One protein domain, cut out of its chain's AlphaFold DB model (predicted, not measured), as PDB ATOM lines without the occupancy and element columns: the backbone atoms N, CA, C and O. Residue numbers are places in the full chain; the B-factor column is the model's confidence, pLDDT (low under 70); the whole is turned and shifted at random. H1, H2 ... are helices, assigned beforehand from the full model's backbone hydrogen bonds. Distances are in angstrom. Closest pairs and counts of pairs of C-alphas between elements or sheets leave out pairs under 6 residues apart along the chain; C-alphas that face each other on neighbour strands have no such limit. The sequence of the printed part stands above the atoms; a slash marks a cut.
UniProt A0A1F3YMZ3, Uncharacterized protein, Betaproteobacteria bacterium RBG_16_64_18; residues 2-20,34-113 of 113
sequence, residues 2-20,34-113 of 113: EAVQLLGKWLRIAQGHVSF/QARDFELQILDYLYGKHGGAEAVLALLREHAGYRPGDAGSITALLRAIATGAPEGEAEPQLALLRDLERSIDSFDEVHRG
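What this domain is: This is residues 2 to 20 and 34 to 113 of the 113 residues of an uncharacterized protein of Betaproteobacteria bacterium RBG_16_64_18 (UniProt A0A1F3YMZ3). Five helices pack into one compact body: the three longest, H1, H5 and H2, run along its length, with H1 and H5 side by side and running the same way, and H2 crossing H5 the opposite way. The two shorter helices, H3 and H4, pack on these toward the end where H1 and H5 begin and H2 finishes; H4 folds back beside H1, H3 folds back from H2, and H3 and H4 cross each other. The printed part has 99 residues, with five named helices in the order H1, H2, H3, H4, H5 and no named strand, and its class is all helix. It is compact, with a radius of gyration of the C-alphas of 12.9 A, and spans 37 by 28 by 19 A.

How they stand to each other: Start at H1, residues 2 to 18, and compare it with H4, residues 74 to 84: the two touch at a shallow tilt of 28 degrees and run opposite ways, and their closest C-alphas are those of Val 4 and Ala 82, 5.4 A apart. H1 also touches H5, residues 91 to 112, at a shallow tilt of 29 degrees and running the same way; look at Ala 3 and Leu 97, their closest C-alphas, 6.8 A apart. With residues 14 to 18 alone, H1 only just touches H2, residues 35 to 49, with 3 pairs of C-alphas within 8 A, the closest being those of Ala 14 and Ala 35 at 6.1 A. H1 and H2 run opposite ways at a steep tilt of 37 degrees, only just past shallow. Go on along H2 to its residues 42 to 46, which touch residues 96 to 103 of H5; the closest C-alphas are those of Ile 42 and Ser 103, 6.7 A apart. H2 and H5 run opposite ways at a steep tilt of 39 degrees. H2 and H3, residues 54 to 63, form a helical hairpin at a shallow tilt of 21 degrees, though they only just touch, with 3 pairs of C-alphas within 8 A; Tyr 47 and Leu 57 have the closest C-alphas, at 6.8 A. H3 touches H4 about perpendicular, at 75 degrees, with the C-alphas of His 63 and Leu 77 closest at 5.1 A. H3 also touches residues 92 to 96 of H5 at a steep tilt of 58 degrees, where the closest C-alphas, those of Val 56 and Gln 93, are 6.5 A apart. H2 and H4 are close but not clearly touching, with the C-alphas of Glu 39 and Ile 74 closest at 6.1 A. H4 and H5 are near each other, with 5 pairs of C-alphas within 10 A, while H1 and H3 are apart. In H1, H2, H3, H4 and H5 every O i to N i+4 pair is within hydrogen-bond range.

Where its parts are: Find C-alpha 2 at (-58.638, 16.769, 26.631); from there H1 runs to residue 18, 24.5 A away. After the cut, H2 begins at C-alpha 35, at (-46.041, 29.692, 38.574), and covers 20.9 A to residue 49. H3, residues 54 to 63, measures 13.8 A, and H4, residues 74 to 84, measures 15.0 A. H5, the longest helix, starts at residue 91 and covers 31.6 A to C-alpha 112 at (-57.757, 27.918, 47.299).

The domain as a whole: The two C-alphas farthest apart are those of Phe 20 and Gly 88, at 39.3 A. Residues 21 to 33 are not printed, and C-alphas 20 and 34 stand 10.9 A apart across this cut. Of the links that are printed whole, H2 to H3 is tight, H3 to H4 and H4 to H5 are short, and none is long. Read the B-factor column for the model's confidence: the mean pLDDT of the printed part is 78.2, and residues 15 to 20, 34 to 36, 84 to 89 and 110 to 113 are under 70.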
ATOM      1  N   GLU A   2     -58.981  16.432  25.239       72.69
ATOM      2  CA  GLU A   2     -58.638  16.769  26.631       72.69
ATOM      3  C   GLU A   2     -57.550  17.846  26.746       72.69
ATOM      4  O   GLU A   2     -57.689  18.776  27.540       72.69
ATOM      5  N   ALA A   3     -56.528  17.819  25.886       76.00
ATOM      6  CA  ALA A   3     -55.413  18.769  25.951       76.00
ATOM      7  C   ALA A   3     -55.815  20.247  25.769       76.00
ATOM      8  O   ALA A   3     -55.266  21.119  26.441       76.00
ATOM      9  N   VAL A   4     -56.790  20.550  24.900       80.69
ATOM     10  CA  VAL A   4     -57.279  21.928  24.680       80.69
ATOM     11  C   VAL A   4     -58.010  22.450  25.920       80.69
ATOM     12  O   VAL A   4     -57.820  23.600  26.320       80.69
ATOM     13  N   GLN A   5     -58.825  21.601  26.551       83.25
ATOM     14  CA  GLN A   5     -59.537  21.955  27.778       83.25
ATOM     15  C   GLN A   5     -58.555  22.177  28.931       83.25
ATOM     16  O   GLN A   5     -58.654  23.181  29.643       83.25
ATOM     17  N   LEU A   6     -57.561  21.292  29.059       83.62
ATOM     18  CA  LEU A   6     -56.514  21.409  30.066       83.62
ATOM     19  C   LEU A   6     -55.675  22.675  29.869       83.62
ATOM     20  O   LEU A   6     -55.398  23.377  30.837       83.62
ATOM     21  N   LEU A   7     -55.338  23.022  28.621       83.31
ATOM     22  CA  LEU A   7     -54.639  24.264  28.289       83.31
ATOM     23  C   LEU A   7     -55.435  25.490  28.743       83.31
ATOM     24  O   LEU A   7     -54.871  26.399  29.347       83.31
ATOM     25  N   GLY A   8     -56.746  25.512  28.493       83.69
ATOM     26  CA  GLY A   8     -57.620  26.593  28.948       83.69
ATOM     27  C   GLY A   8     -57.699  26.698  30.476       83.69
ATOM     28  O   GLY A   8     -57.703  27.803  31.022       83.69
ATOM     29  N   LYS A   9     -57.737  25.562  31.186       84.69
ATOM     30  CA  LYS A   9     -57.691  25.521  32.658       84.69
ATOM     31  C   LYS A   9     -56.350  26.038  33.183       84.69
ATOM     32  O   LYS A   9     -56.341  26.966  33.989       84.69
ATOM     33  N   TRP A  10     -55.242  25.510  32.665       83.19
ATOM     34  CA  TRP A  10     -53.887  25.909  33.033       83.19
ATOM     35  C   TRP A  10     -53.643  27.399  32.798       83.19
ATOM     36  O   TRP A  10     -53.201  28.092  33.706       83.19
ATOM     37  N   LEU A  11     -53.998  27.924  31.620       81.75
ATOM     38  CA  LEU A  11     -53.840  29.346  31.309       81.75
ATOM     39  C   LEU A  11     -54.606  30.234  32.289       81.75
ATOM     40  O   LEU A  11     -54.069  31.257  32.698       81.75
ATOM     41  N   ARG A  12     -55.821  29.854  32.703       81.19
ATOM     42  CA  ARG A  12     -56.581  30.620  33.705       81.19
ATOM     43  C   ARG A  12     -55.909  30.619  35.074       81.19
ATOM     44  O   ARG A  12     -55.859  31.670  35.700       81.19
ATOM     45  N   ILE A  13     -55.386  29.477  35.513       76.31
ATOM     46  CA  ILE A  13     -54.665  29.357  36.788       76.31
ATOM     47  C   ILE A  13     -53.366  30.167  36.706       76.31
ATOM     48  O   ILE A  13     -53.182  31.124  37.453       76.31
ATOM     49  N   ALA A  14     -52.514  29.879  35.721       72.19
ATOM     50  CA  ALA A  14     -51.245  30.565  35.514       72.19
ATOM     51  C   ALA A  14     -51.420  32.089  35.384       72.19
ATOM     52  O   ALA A  14     -50.726  32.830  36.073       72.19
ATOM     53  N   GLN A  15     -52.374  32.576  34.577       66.31
ATOM     54  CA  GLN A  15     -52.646  34.015  34.411       66.31
ATOM     55  C   GLN A  15     -53.324  34.648  35.634       66.31
ATOM     56  O   GLN A  15     -53.039  35.804  35.957       66.31
ATOM     57  N   GLY A  16     -54.185  33.903  36.333       60.78
ATOM     58  CA  GLY A  16     -54.820  34.341  37.577       60.78
ATOM     59  C   GLY A  16     -53.800  34.644  38.676       60.78
ATOM     60  O   GLY A  16     -53.982  35.592  39.437       60.78
ATOM     61  N   HIS A  17     -52.675  33.923  38.694       58.53
ATOM     62  CA  HIS A  17     -51.604  34.118  39.672       58.53
ATOM     63  C   HIS A  17     -50.559  35.184  39.284       58.53
ATOM     64  O   HIS A  17     -49.886  35.705  40.173       58.53
ATOM     65  N   VAL A  18     -50.443  35.594  38.009       47.47
ATOM     66  CA  VAL A  18     -49.562  36.725  37.613       47.47
ATOM     67  C   VAL A  18     -50.157  38.090  38.006       47.47
ATOM     68  O   VAL A  18     -49.434  39.078  38.104       47.47
ATOM     69  N   SER A  19     -51.458  38.160  38.314       39.53
ATOM     70  CA  SER A  19     -52.135  39.422  38.667       39.53
ATOM     71  C   SER A  19     -52.151  39.760  40.164       39.53
ATOM     72  O   SER A  19     -52.792  40.732  40.551       39.53
ATOM     73  N   PHE A  20     -51.411  39.040  41.012       43.00
ATOM     74  CA  PHE A  20     -51.204  39.435  42.412       43.00
ATOM     75  C   PHE A  20     -49.772  39.932  42.652       43.00
ATOM     76  O   PHE A  20     -49.024  39.466  43.507       43.00
ATOM     77  N   GLN A  34     -43.187  30.982  42.254       63.75
ATOM     78  CA  GLN A  34     -43.770  31.536  41.045       63.75
ATOM     79  C   GLN A  34     -44.406  30.385  40.270       63.75
ATOM     80  O   GLN A  34     -43.929  29.252  40.329       63.75
ATOM     81  N   ALA A  35     -45.441  30.677  39.479       66.88
ATOM     82  CA  ALA A  35     -46.041  29.692  38.574       66.88
ATOM     83  C   ALA A  35     -44.973  28.961  37.732       66.88
ATOM     84  O   ALA A  35     -45.101  27.772  37.475       66.88
ATOM     85  N   ARG A  36     -43.866  29.643  37.401       69.75
ATOM     86  CA  ARG A  36     -42.692  29.071  36.730       69.75
ATOM     87  C   ARG A  36     -41.984  27.967  37.527       69.75
ATOM     88  O   ARG A  36     -41.626  26.954  36.938       69.75
ATOM     89  N   ASP A  37     -41.761  28.152  38.827       74.62
ATOM     90  CA  ASP A  37     -41.114  27.135  39.670       74.62
ATOM     91  C   ASP A  37     -42.003  25.895  39.785       74.62
ATOM     92  O   ASP A  37     -41.529  24.762  39.769       74.62
ATOM     93  N   PHE A  38     -43.317  26.116  39.839       78.19
ATOM     94  CA  PHE A  38     -44.292  25.041  39.848       78.19
ATOM     95  C   PHE A  38     -44.382  24.314  38.496       78.19
ATOM     96  O   PHE A  38     -44.433  23.086  38.475       78.19
ATOM     97  N   GLU A  39     -44.316  25.039  37.369       84.50
ATOM     98  CA  GLU A  39     -44.218  24.427  36.036       84.50
ATOM     99  C   GLU A  39     -43.041  23.453  35.963       84.50
ATOM    100  O   GLU A  39     -43.211  22.320  35.514       84.50
ATOM    101  N   LEU A  40     -41.871  23.866  36.457       85.44
ATOM    102  CA  LEU A  40     -40.690  23.006  36.500       85.44
ATOM    103  C   LEU A  40     -40.905  21.781  37.392       85.44
ATOM    104  O   LEU A  40     -40.615  20.677  36.952       85.44
ATOM    105  N   GLN A  41     -41.473  21.943  38.592       84.69
ATOM    106  CA  GLN A  41     -41.734  20.810  39.491       84.69
ATOM    107  C   GLN A  41     -42.686  19.774  38.891       84.69
ATOM    108  O   GLN A  41     -42.443  18.573  39.025       84.69
ATOM    109  N   ILE A  42     -43.757  20.209  38.219       86.56
ATOM    110  CA  ILE A  42     -44.652  19.269  37.538       86.56
ATOM    111  C   ILE A  42     -43.914  18.579  36.392       86.56
ATOM    112  O   ILE A  42     -44.037  17.368  36.239       86.56
ATOM    113  N   LEU A  43     -43.148  19.316  35.586       88.31
ATOM    114  CA  LEU A  43     -42.414  18.721  34.471       88.31
ATOM    115  C   LEU A  43     -41.360  17.712  34.954       88.31
ATOM    116  O   LEU A  43     -41.251  16.643  34.359       88.31
ATOM    117  N   ASP A  44     -40.664  17.994  36.057       88.31
ATOM    118  CA  ASP A  44     -39.752  17.054  36.721       88.31
ATOM    119  C   ASP A  44     -40.483  15.809  37.239       88.31
ATOM    120  O   ASP A  44     -40.038  14.681  37.006       88.31
ATOM    121  N   TYR A  45     -41.654  15.984  37.859       87.88
ATOM    122  CA  TYR A  45     -42.506  14.869  38.274       87.88
ATOM    123  C   TYR A  45     -42.938  13.998  37.086       87.88
ATOM    124  O   TYR A  45     -42.802  12.773  37.132       87.88
ATOM    125  N   LEU A  46     -43.428  14.614  36.007       87.06
ATOM    126  CA  LEU A  46     -43.875  13.909  34.805       87.06
ATOM    127  C   LEU A  46     -42.709  13.208  34.107       87.06
ATOM    128  O   LEU A  46     -42.854  12.064  33.685       87.06
ATOM    129  N   TYR A  47     -41.543  13.848  34.036       87.31
ATOM    130  CA  TYR A  47     -40.333  13.240  33.493       87.31
ATOM    131  C   TYR A  47     -39.907  12.009  34.300       87.31
ATOM    132  O   TYR A  47     -39.623  10.964  33.721       87.31
ATOM    133  N   GLY A  48     -39.908  12.102  35.634       87.12
ATOM    134  CA  GLY A  48     -39.580  10.974  36.506       87.12
ATOM    135  C   GLY A  48     -40.595   9.834  36.405       87.12
ATOM    136  O   GLY A  48     -40.218   8.664  36.355       87.12
ATOM    137  N   LYS A  49     -41.887  10.163  36.319       87.81
ATOM    138  CA  LYS A  49     -42.973   9.180  36.236       87.81
ATOM    139  C   LYS A  49     -43.053   8.482  34.879       87.81
ATOM    140  O   LYS A  49     -43.266   7.274  34.823       87.81
ATOM    141  N   HIS A  50     -42.866   9.230  33.795       84.75
ATOM    142  CA  HIS A  50     -42.921   8.729  32.421       84.75
ATOM    143  C   HIS A  50     -41.536   8.428  31.837       84.75
ATOM    144  O   HIS A  50     -41.415   8.243  30.629       84.75
ATOM    145  N   GLY A  51     -40.499   8.311  32.671       75.75
ATOM    146  CA  GLY A  51     -39.121   8.044  32.242       75.75
ATOM    147  C   GLY A  51     -38.924   6.752  31.437       75.75
ATOM    148  O   GLY A  51     -37.894   6.590  30.795       75.75
ATOM    149  N   GLY A  52     -39.900   5.838  31.442       76.44
ATOM    150  CA  GLY A  52     -39.907   4.632  30.601       76.44
ATOM    151  C   GLY A  52     -40.609   4.788  29.245       76.44
ATOM    152  O   GLY A  52     -40.569   3.866  28.435       76.44
ATOM    153  N   ALA A  53     -41.275   5.916  28.989       83.19
ATOM    154  CA  ALA A  53     -42.022   6.172  27.763       83.19
ATOM    155  C   ALA A  53     -41.265   7.178  26.885       83.19
ATOM    156  O   ALA A  53     -41.508   8.383  26.954       83.19
ATOM    157  N   GLU A  54     -40.385   6.677  26.014       81.81
ATOM    158  CA  GLU A  54     -39.574   7.502  25.100       81.81
ATOM    159  C   GLU A  54     -40.414   8.504  24.293       81.81
ATOM    160  O   GLU A  54     -40.011   9.649  24.119       81.81
ATOM    161  N   ALA A  55     -41.625   8.117  23.876       81.31
ATOM    162  CA  ALA A  55     -42.551   9.013  23.183       81.31
ATOM    163  C   ALA A  55     -42.935  10.243  24.029       81.31
ATOM    164  O   ALA A  55     -43.003  11.354  23.515       81.31
ATOM    165  N   VAL A  56     -43.150  10.070  25.334       81.62
ATOM    166  CA  VAL A  56     -43.473  11.173  26.255       81.62
ATOM    167  C   VAL A  56     -42.243  12.037  26.515       81.62
ATOM    168  O   VAL A  56     -42.350  13.262  26.559       81.62
ATOM    169  N   LEU A  57     -41.066  11.421  26.641       84.25
ATOM    170  CA  LEU A  57     -39.811  12.148  26.822       84.25
ATOM    171  C   LEU A  57     -39.457  13.004  25.602       84.25
ATOM    172  O   LEU A  57     -39.028  14.148  25.766       84.25
ATOM    173  N   ALA A  58     -39.671  12.475  24.396       84.88
ATOM    174  CA  ALA A  58     -39.559  13.217  23.146       84.88
ATOM    175  C   ALA A  58     -40.513  14.419  23.138       84.88
ATOM    176  O   ALA A  58     -40.053  15.550  23.004       84.88
ATOM    177  N   LEU A  59     -41.803  14.216  23.443       83.00
ATOM    178  CA  LEU A  59     -42.782  15.308  23.526       83.00
ATOM    179  C   LEU A  59     -42.369  16.395  24.536       83.00
ATOM    180  O   LEU A  59     -42.442  17.585  24.233       83.00
ATOM    181  N   LEU A  60     -41.906  16.010  25.730       85.25
ATOM    182  CA  LEU A  60     -41.444  16.953  26.754       85.25
ATOM    183  C   LEU A  60     -40.247  17.783  26.264       85.25
ATOM    184  O   LEU A  60     -40.226  19.003  26.428       85.25
ATOM    185  N   ARG A  61     -39.255  17.152  25.634       85.50
ATOM    186  CA  ARG A  61     -38.055  17.852  25.149       85.50
ATOM    187  C   ARG A  61     -38.347  18.719  23.928       85.50
ATOM    188  O   ARG A  61     -37.934  19.875  23.899       85.50
ATOM    189  N   GLU A  62     -39.065  18.183  22.947       86.19
ATOM    190  CA  GLU A  62     -39.319  18.840  21.662       86.19
ATOM    191  C   GLU A  62     -40.358  19.958  21.769       86.19
ATOM    192  O   GLU A  62     -40.218  20.991  21.116       86.19
ATOM    193  N   HIS A  63     -41.379  19.786  22.611       85.75
ATOM    194  CA  HIS A  63     -42.490  20.733  22.686       85.75
ATOM    195  C   HIS A  63     -42.524  21.567  23.959       85.75
ATOM    196  O   HIS A  63     -42.853  22.751  23.896       85.75
ATOM    197  N   ALA A  64     -42.187  20.985  25.112       84.56
ATOM    198  CA  ALA A  64     -42.118  21.750  26.358       84.56
ATOM    199  C   ALA A  64     -40.788  22.509  26.500       84.56
ATOM    200  O   ALA A  64     -40.665  23.338  27.401       84.56
ATOM    201  N   GLY A  65     -39.788  22.209  25.658       85.81
ATOM    202  CA  GLY A  65     -38.416  22.688  25.836       85.81
ATOM    203  C   GLY A  65     -37.810  22.210  27.155       85.81
ATOM    204  O   GLY A  65     -36.979  22.910  27.734       85.81
ATOM    205  N   TYR A  66     -38.283  21.067  27.664       88.19
ATOM    206  CA  TYR A  66     -37.971  20.618  29.008       88.19
ATOM    207  C   TYR A  66     -36.491  20.254  29.160       88.19
ATOM    208  O   TYR A  66     -35.935  19.443  28.412       88.19
ATOM    209  N   ARG A  67     -35.878  20.843  30.183       84.19
ATOM    210  CA  ARG A  67     -34.539  20.584  30.688       84.19
ATOM    211  C   ARG A  67     -34.658  20.322  32.189       84.19
ATOM    212  O   ARG A  67     -35.106  21.226  32.898       84.19
ATOM    213  N   PRO A  68     -34.252  19.134  32.666       81.12
ATOM    214  CA  PRO A  68     -34.370  18.761  34.072       81.12
ATOM    215  C   PRO A  68     -33.815  19.836  35.007       81.12
ATOM    216  O   PRO A  68     -32.651  20.215  34.867       81.12
ATOM    217  N   GLY A  69     -34.652  20.346  35.915       78.19
ATOM    218  CA  GLY A  69     -34.281  21.377  36.888       78.19
ATOM    219  C   GLY A  69     -33.872  22.751  36.335       78.19
ATOM    220  O   GLY A  69     -33.411  23.581  37.115       78.19
ATOM    221  N   ASP A  70     -34.010  23.015  35.032       82.56
ATOM    222  CA  ASP A  70     -33.515  24.251  34.397       82.56
ATOM    223  C   ASP A  70     -34.630  25.031  33.685       82.56
ATOM    224  O   ASP A  70     -34.886  26.204  33.972       82.56
ATOM    225  N   ALA A  71     -35.323  24.383  32.746       83.31
ATOM    226  CA  ALA A  71     -36.282  25.053  31.876       83.31
ATOM    227  C   ALA A  71     -37.412  24.123  31.443       83.31
ATOM    228  O   ALA A  71     -37.246  22.915  31.331       83.31
ATOM    229  N   GLY A  72     -38.570  24.698  31.149       85.62
ATOM    230  CA  GLY A  72     -39.695  23.966  30.595       85.62
ATOM    231  C   GLY A  72     -40.969  24.785  30.690       85.62
ATOM    232  O   GLY A  72     -41.081  25.653  31.558       85.62
ATOM    233  N   SER A  73     -41.912  24.533  29.785       85.69
ATOM    234  CA  SER A  73     -43.239  25.127  29.892       85.69
ATOM    235  C   SER A  73     -44.362  24.140  29.627       85.69
ATOM    236  O   SER A  73     -44.483  23.571  28.537       85.69
ATOM    237  N   ILE A  74     -45.252  24.025  30.614       86.81
ATOM    238  CA  ILE A  74     -46.490  23.246  30.509       86.81
ATOM    239  C   ILE A  74     -47.386  23.844  29.425       86.81
ATOM    240  O   ILE A  74     -48.009  23.122  28.647       86.81
ATOM    241  N   THR A  75     -47.410  25.174  29.320       86.81
ATOM    242  CA  THR A  75     -48.183  25.883  28.297       86.81
ATOM    243  C   THR A  75     -47.736  25.497  26.888       86.81
ATOM    244  O   THR A  75     -48.577  25.278  26.014       86.81
ATOM    245  N   ALA A  76     -46.421  25.410  26.657       87.00
ATOM    246  CA  ALA A  76     -45.866  25.020  25.363       87.00
ATOM    247  C   ALA A  76     -46.171  23.549  25.041       87.00
ATOM    248  O   ALA A  76     -46.636  23.254  23.939       87.00
ATOM    249  N   LEU A  77     -46.026  22.660  26.031       87.31
ATOM    250  CA  LEU A  77     -46.375  21.242  25.916       87.31
ATOM    251  C   LEU A  77     -47.845  21.042  25.534       87.31
ATOM    252  O   LEU A  77     -48.150  20.403  24.530       87.31
ATOM    253  N   LEU A  78     -48.762  21.615  26.315       86.50
ATOM    254  CA  LEU A  78     -50.200  21.474  26.101       86.50
ATOM    255  C   LEU A  78     -50.639  22.070  24.768       86.50
ATOM    256  O   LEU A  78     -51.484  21.492  24.087       86.50
ATOM    257  N   ARG A  79     -50.045  23.200  24.367       85.81
ATOM    258  CA  ARG A  79     -50.299  23.794  23.054       85.81
ATOM    259  C   ARG A  79     -49.862  22.861  21.937       85.81
ATOM    260  O   ARG A  79     -50.646  22.642  21.026       85.81
ATOM    261  N   ALA A  80     -48.657  22.307  22.015       85.50
ATOM    262  CA  ALA A  80     -48.163  21.401  20.992       85.50
ATOM    263  C   ALA A  80     -48.996  20.120  20.897       85.50
ATOM    264  O   ALA A  80     -49.324  19.702  19.791       85.50
ATOM    265  N   ILE A  81     -49.407  19.549  22.033       83.12
ATOM    266  CA  ILE A  81     -50.321  18.401  22.060       83.12
ATOM    267  C   ILE A  81     -51.666  18.780  21.425       83.12
ATOM    268  O   ILE A  81     -52.181  18.046  20.591       83.12
ATOM    269  N   ALA A  82     -52.215  19.949  21.758       83.31
ATOM    270  CA  ALA A  82     -53.467  20.434  21.188       83.31
ATOM    271  C   ALA A  82     -53.396  20.693  19.671       83.31
ATOM    272  O   ALA A  82     -54.385  20.470  18.977       83.31
ATOM    273  N   THR A  83     -52.262  21.175  19.154       81.31
ATOM    274  CA  THR A  83     -52.083  21.486  17.723       81.31
ATOM    275  C   THR A  83     -51.590  20.306  16.896       81.31
ATOM    276  O   THR A  83     -51.773  20.294  15.685       81.31
ATOM    277  N   GLY A  84     -50.901  19.364  17.534       68.69
ATOM    278  CA  GLY A  84     -50.190  18.270  16.887       68.69
ATOM    279  C   GLY A  84     -50.846  16.909  17.059       68.69
ATOM    280  O   GLY A  84     -50.312  15.959  16.505       68.69
ATOM    281  N   ALA A  85     -51.951  16.784  17.804       58.22
ATOM    282  CA  ALA A  85     -52.644  15.510  17.978       58.22
ATOM    283  C   ALA A  85     -53.213  15.006  16.635       58.22
ATOM    284  O   ALA A  85     -54.171  15.599  16.127       58.22
ATOM    285  N   PRO A  86     -52.674  13.910  16.059       51.06
ATOM    286  CA  PRO A  86     -53.407  13.152  15.063       51.06
ATOM    287  C   PRO A  86     -54.553  12.411  15.769       51.06
ATOM    288  O   PRO A  86     -54.510  12.170  16.976       51.06
ATOM    289  N   GLU A  87     -55.602  12.075  15.030       47.56
ATOM    290  CA  GLU A  87     -56.778  11.360  15.531       47.56
ATOM    291  C   GLU A  87     -56.364   9.998  16.130       47.56
ATOM    292  O   GLU A  87     -56.182   9.018  15.415       47.56
ATOM    293  N   GLY A  88     -56.142   9.956  17.449       53.34
ATOM    294  CA  GLY A  88     -55.615   8.787  18.162       53.34
ATOM    295  C   GLY A  88     -54.573   9.181  19.208       53.34
ATOM    296  O   GLY A  88     -53.378   8.992  19.002       53.34
ATOM    297  N   GLU A  89     -55.031   9.737  20.332       64.25
ATOM    298  CA  GLU A  89     -54.189  10.039  21.495       64.25
ATOM    299  C   GLU A  89     -53.572   8.716  21.992       64.25
ATOM    300  O   GLU A  89     -54.288   7.817  22.437       64.25
ATOM    301  N   ALA A  90     -52.254   8.545  21.850       71.38
ATOM    302  CA  ALA A  90     -51.587   7.314  22.267       71.38
ATOM    303  C   ALA A  90     -51.761   7.120  23.787       71.38
ATOM    304  O   ALA A  90     -51.614   8.076  24.544       71.38
ATOM    305  N   GLU A  91     -52.007   5.891  24.255       78.62
ATOM    306  CA  GLU A  91     -52.095   5.522  25.687       78.62
ATOM    307  C   GLU A  91     -51.105   6.270  26.615       78.62
ATOM    308  O   GLU A  91     -51.534   6.831  27.627       78.62
ATOM    309  N   PRO A  92     -49.794   6.373  26.298       76.56
ATOM    310  CA  PRO A  92     -48.851   7.102  27.152       76.56
ATOM    311  C   PRO A  92     -49.072   8.625  27.177       76.56
ATOM    312  O   PRO A  92     -48.770   9.268  28.180       76.56
ATOM    313  N   GLN A  93     -49.615   9.207  26.107       79.94
ATOM    314  CA  GLN A  93     -49.979  10.622  26.039       79.94
ATOM    315  C   GLN A  93     -51.236  10.913  26.864       79.94
ATOM    316  O   GLN A  93     -51.281  11.916  27.573       79.94
ATOM    317  N   LEU A  94     -52.230  10.022  26.830       82.31
ATOM    318  CA  LEU A  94     -53.412  10.127  27.689       82.31
ATOM    319  C   LEU A  94     -53.026  10.020  29.168       82.31
ATOM    320  O   LEU A  94     -53.470  10.826  29.983       82.31
ATOM    321  N   ALA A  95     -52.147   9.076  29.519       84.62
ATOM    322  CA  ALA A  95     -51.630   8.955  30.880       84.62
ATOM    323  C   ALA A  95     -50.923  10.242  31.347       84.62
ATOM    324  O   ALA A  95     -51.199  10.721  32.446       84.62
ATOM    325  N   LEU A  96     -50.090  10.841  30.484       85.88
ATOM    326  CA  LEU A  96     -49.433  12.128  30.739       85.88
ATOM    327  C   LEU A  96     -50.447  13.245  31.018       85.88
ATOM    328  O   LEU A  96     -50.282  13.994  31.979       85.88
ATOM    329  N   LEU A  97     -51.492  13.366  30.192       86.25
ATOM    330  CA  LEU A  97     -52.518  14.398  30.359       86.25
ATOM    331  C   LEU A  97     -53.286  14.236  31.676       86.25
ATOM    332  O   LEU A  97     -53.513  15.231  32.361       86.25
ATOM    333  N   ARG A  98     -53.627  13.002  32.067       87.62
ATOM    334  CA  ARG A  98     -54.320  12.725  33.339       87.62
ATOM    335  C   ARG A  98     -53.452  13.026  34.556       87.62
ATOM    336  O   ARG A  98     -53.949  13.532  35.560       87.62
ATOM    337  N   ASP A  99     -52.162  12.713  34.483       88.44
ATOM    338  CA  ASP A  99     -51.233  13.028  35.567       88.44
ATOM    339  C   ASP A  99     -50.982  14.530  35.685       88.44
ATOM    340  O   ASP A  99     -50.975  15.065  36.794       88.44
ATOM    341  N   LEU A 100     -50.873  15.227  34.554       87.88
ATOM    342  CA  LEU A 100     -50.789  16.680  34.522       87.88
ATOM    343  C   LEU A 100     -52.057  17.337  35.087       87.88
ATOM    344  O   LEU A 100     -51.949  18.262  35.888       87.88
ATOM    345  N   GLU A 101     -53.246  16.850  34.722       88.25
ATOM    346  CA  GLU A 101     -54.517  17.316  35.288       88.25
ATOM    347  C   GLU A 101     -54.514  17.203  36.813       88.25
ATOM    348  O   GLU A 101     -54.744  18.196  37.501       88.25
ATOM    349  N   ARG A 102     -54.152  16.029  37.342       87.62
ATOM    350  CA  ARG A 102     -54.070  15.800  38.789       87.62
ATOM    351  C   ARG A 102     -53.110  16.774  39.469       87.62
ATOM    352  O   ARG A 102     -53.453  17.310  40.518       87.62
ATOM    353  N   SER A 103     -51.932  17.018  38.894       86.00
ATOM    354  CA  SER A 103     -50.974  17.980  39.451       86.00
ATOM    355  C   SER A 103     -51.521  19.409  39.466       86.00
ATOM    356  O   SER A 103     -51.303  20.136  40.434       86.00
ATOM    357  N   ILE A 104     -52.251  19.807  38.422       83.12
ATOM    358  CA  ILE A 104     -52.889  21.126  38.333       83.12
ATOM    359  C   ILE A 104     -54.028  21.254  39.355       83.12
ATOM    360  O   ILE A 104     -54.136  22.292  40.004       83.12
ATOM    361  N   ASP A 105     -54.858  20.223  39.532       83.75
ATOM    362  CA  ASP A 105     -55.925  20.214  40.542       83.75
ATOM    363  C   ASP A 105     -55.369  20.261  41.968       83.75
ATOM    364  O   ASP A 105     -55.832  21.061  42.776       83.75
ATOM    365  N   SER A 106     -54.325  19.481  42.273       81.06
ATOM    366  CA  SER A 106     -53.664  19.554  43.582       81.06
ATOM    367  C   SER A 106     -53.075  20.938  43.858       81.06
ATOM    368  O   SER A 106     -53.103  21.406  44.992       81.06
ATOM    369  N   PHE A 107     -52.558  21.618  42.834       75.06
ATOM    370  CA  PHE A 107     -52.081  22.989  42.982       75.06
ATOM    371  C   PHE A 107     -53.208  23.967  43.279       75.06
ATOM    372  O   PHE A 107     -53.088  24.762  44.209       75.06
ATOM    373  N   ASP A 108     -54.289  23.912  42.502       76.12
ATOM    374  CA  ASP A 108     -55.452  24.773  42.696       76.12
ATOM    375  C   ASP A 108     -56.064  24.578  44.094       76.12
ATOM    376  O   ASP A 108     -56.377  25.564  44.757       76.12
ATOM    377  N   GLU A 109     -56.131  23.337  44.589       76.06
ATOM    378  CA  GLU A 109     -56.626  23.014  45.933       76.06
ATOM    379  C   GLU A 109     -55.747  23.616  47.043       76.06
ATOM    380  O   GLU A 109     -56.265  24.252  47.959       76.06
ATOM    381  N   VAL A 110     -54.417  23.501  46.930       67.75
ATOM    382  CA  VAL A 110     -53.465  24.079  47.901       67.75
ATOM    383  C   VAL A 110     -53.511  25.613  47.925       67.75
ATOM    384  O   VAL A 110     -53.218  26.208  48.957       67.75
ATOM    385  N   HIS A 111     -53.891  26.266  46.823       61.31
ATOM    386  CA  HIS A 111     -53.935  27.733  46.720       61.31
ATOM    387  C   HIS A 111     -55.330  28.338  46.934       61.31
ATOM    388  O   HIS A 111     -55.441  29.550  47.124       61.31
ATOM    389  N   ARG A 112     -56.394  27.526  46.895       60.44
ATOM    390  CA  ARG A 112     -57.757  27.918  47.299       60.44
ATOM    391  C   ARG A 112     -57.986  27.852  48.816       60.44
ATOM    392  O   ARG A 112     -59.039  28.317  49.253       60.44
ATOM    393  N   GLY A 113     -57.050  27.265  49.567       44.53
ATOM    394  CA  GLY A 113     -57.080  27.116  51.029       44.53
ATOM    395  C   GLY A 113     -56.692  28.370  51.798       44.53
ATOM    396  O   GLY A 113     -55.668  28.992  51.441       44.53
TER     397      GLY A 113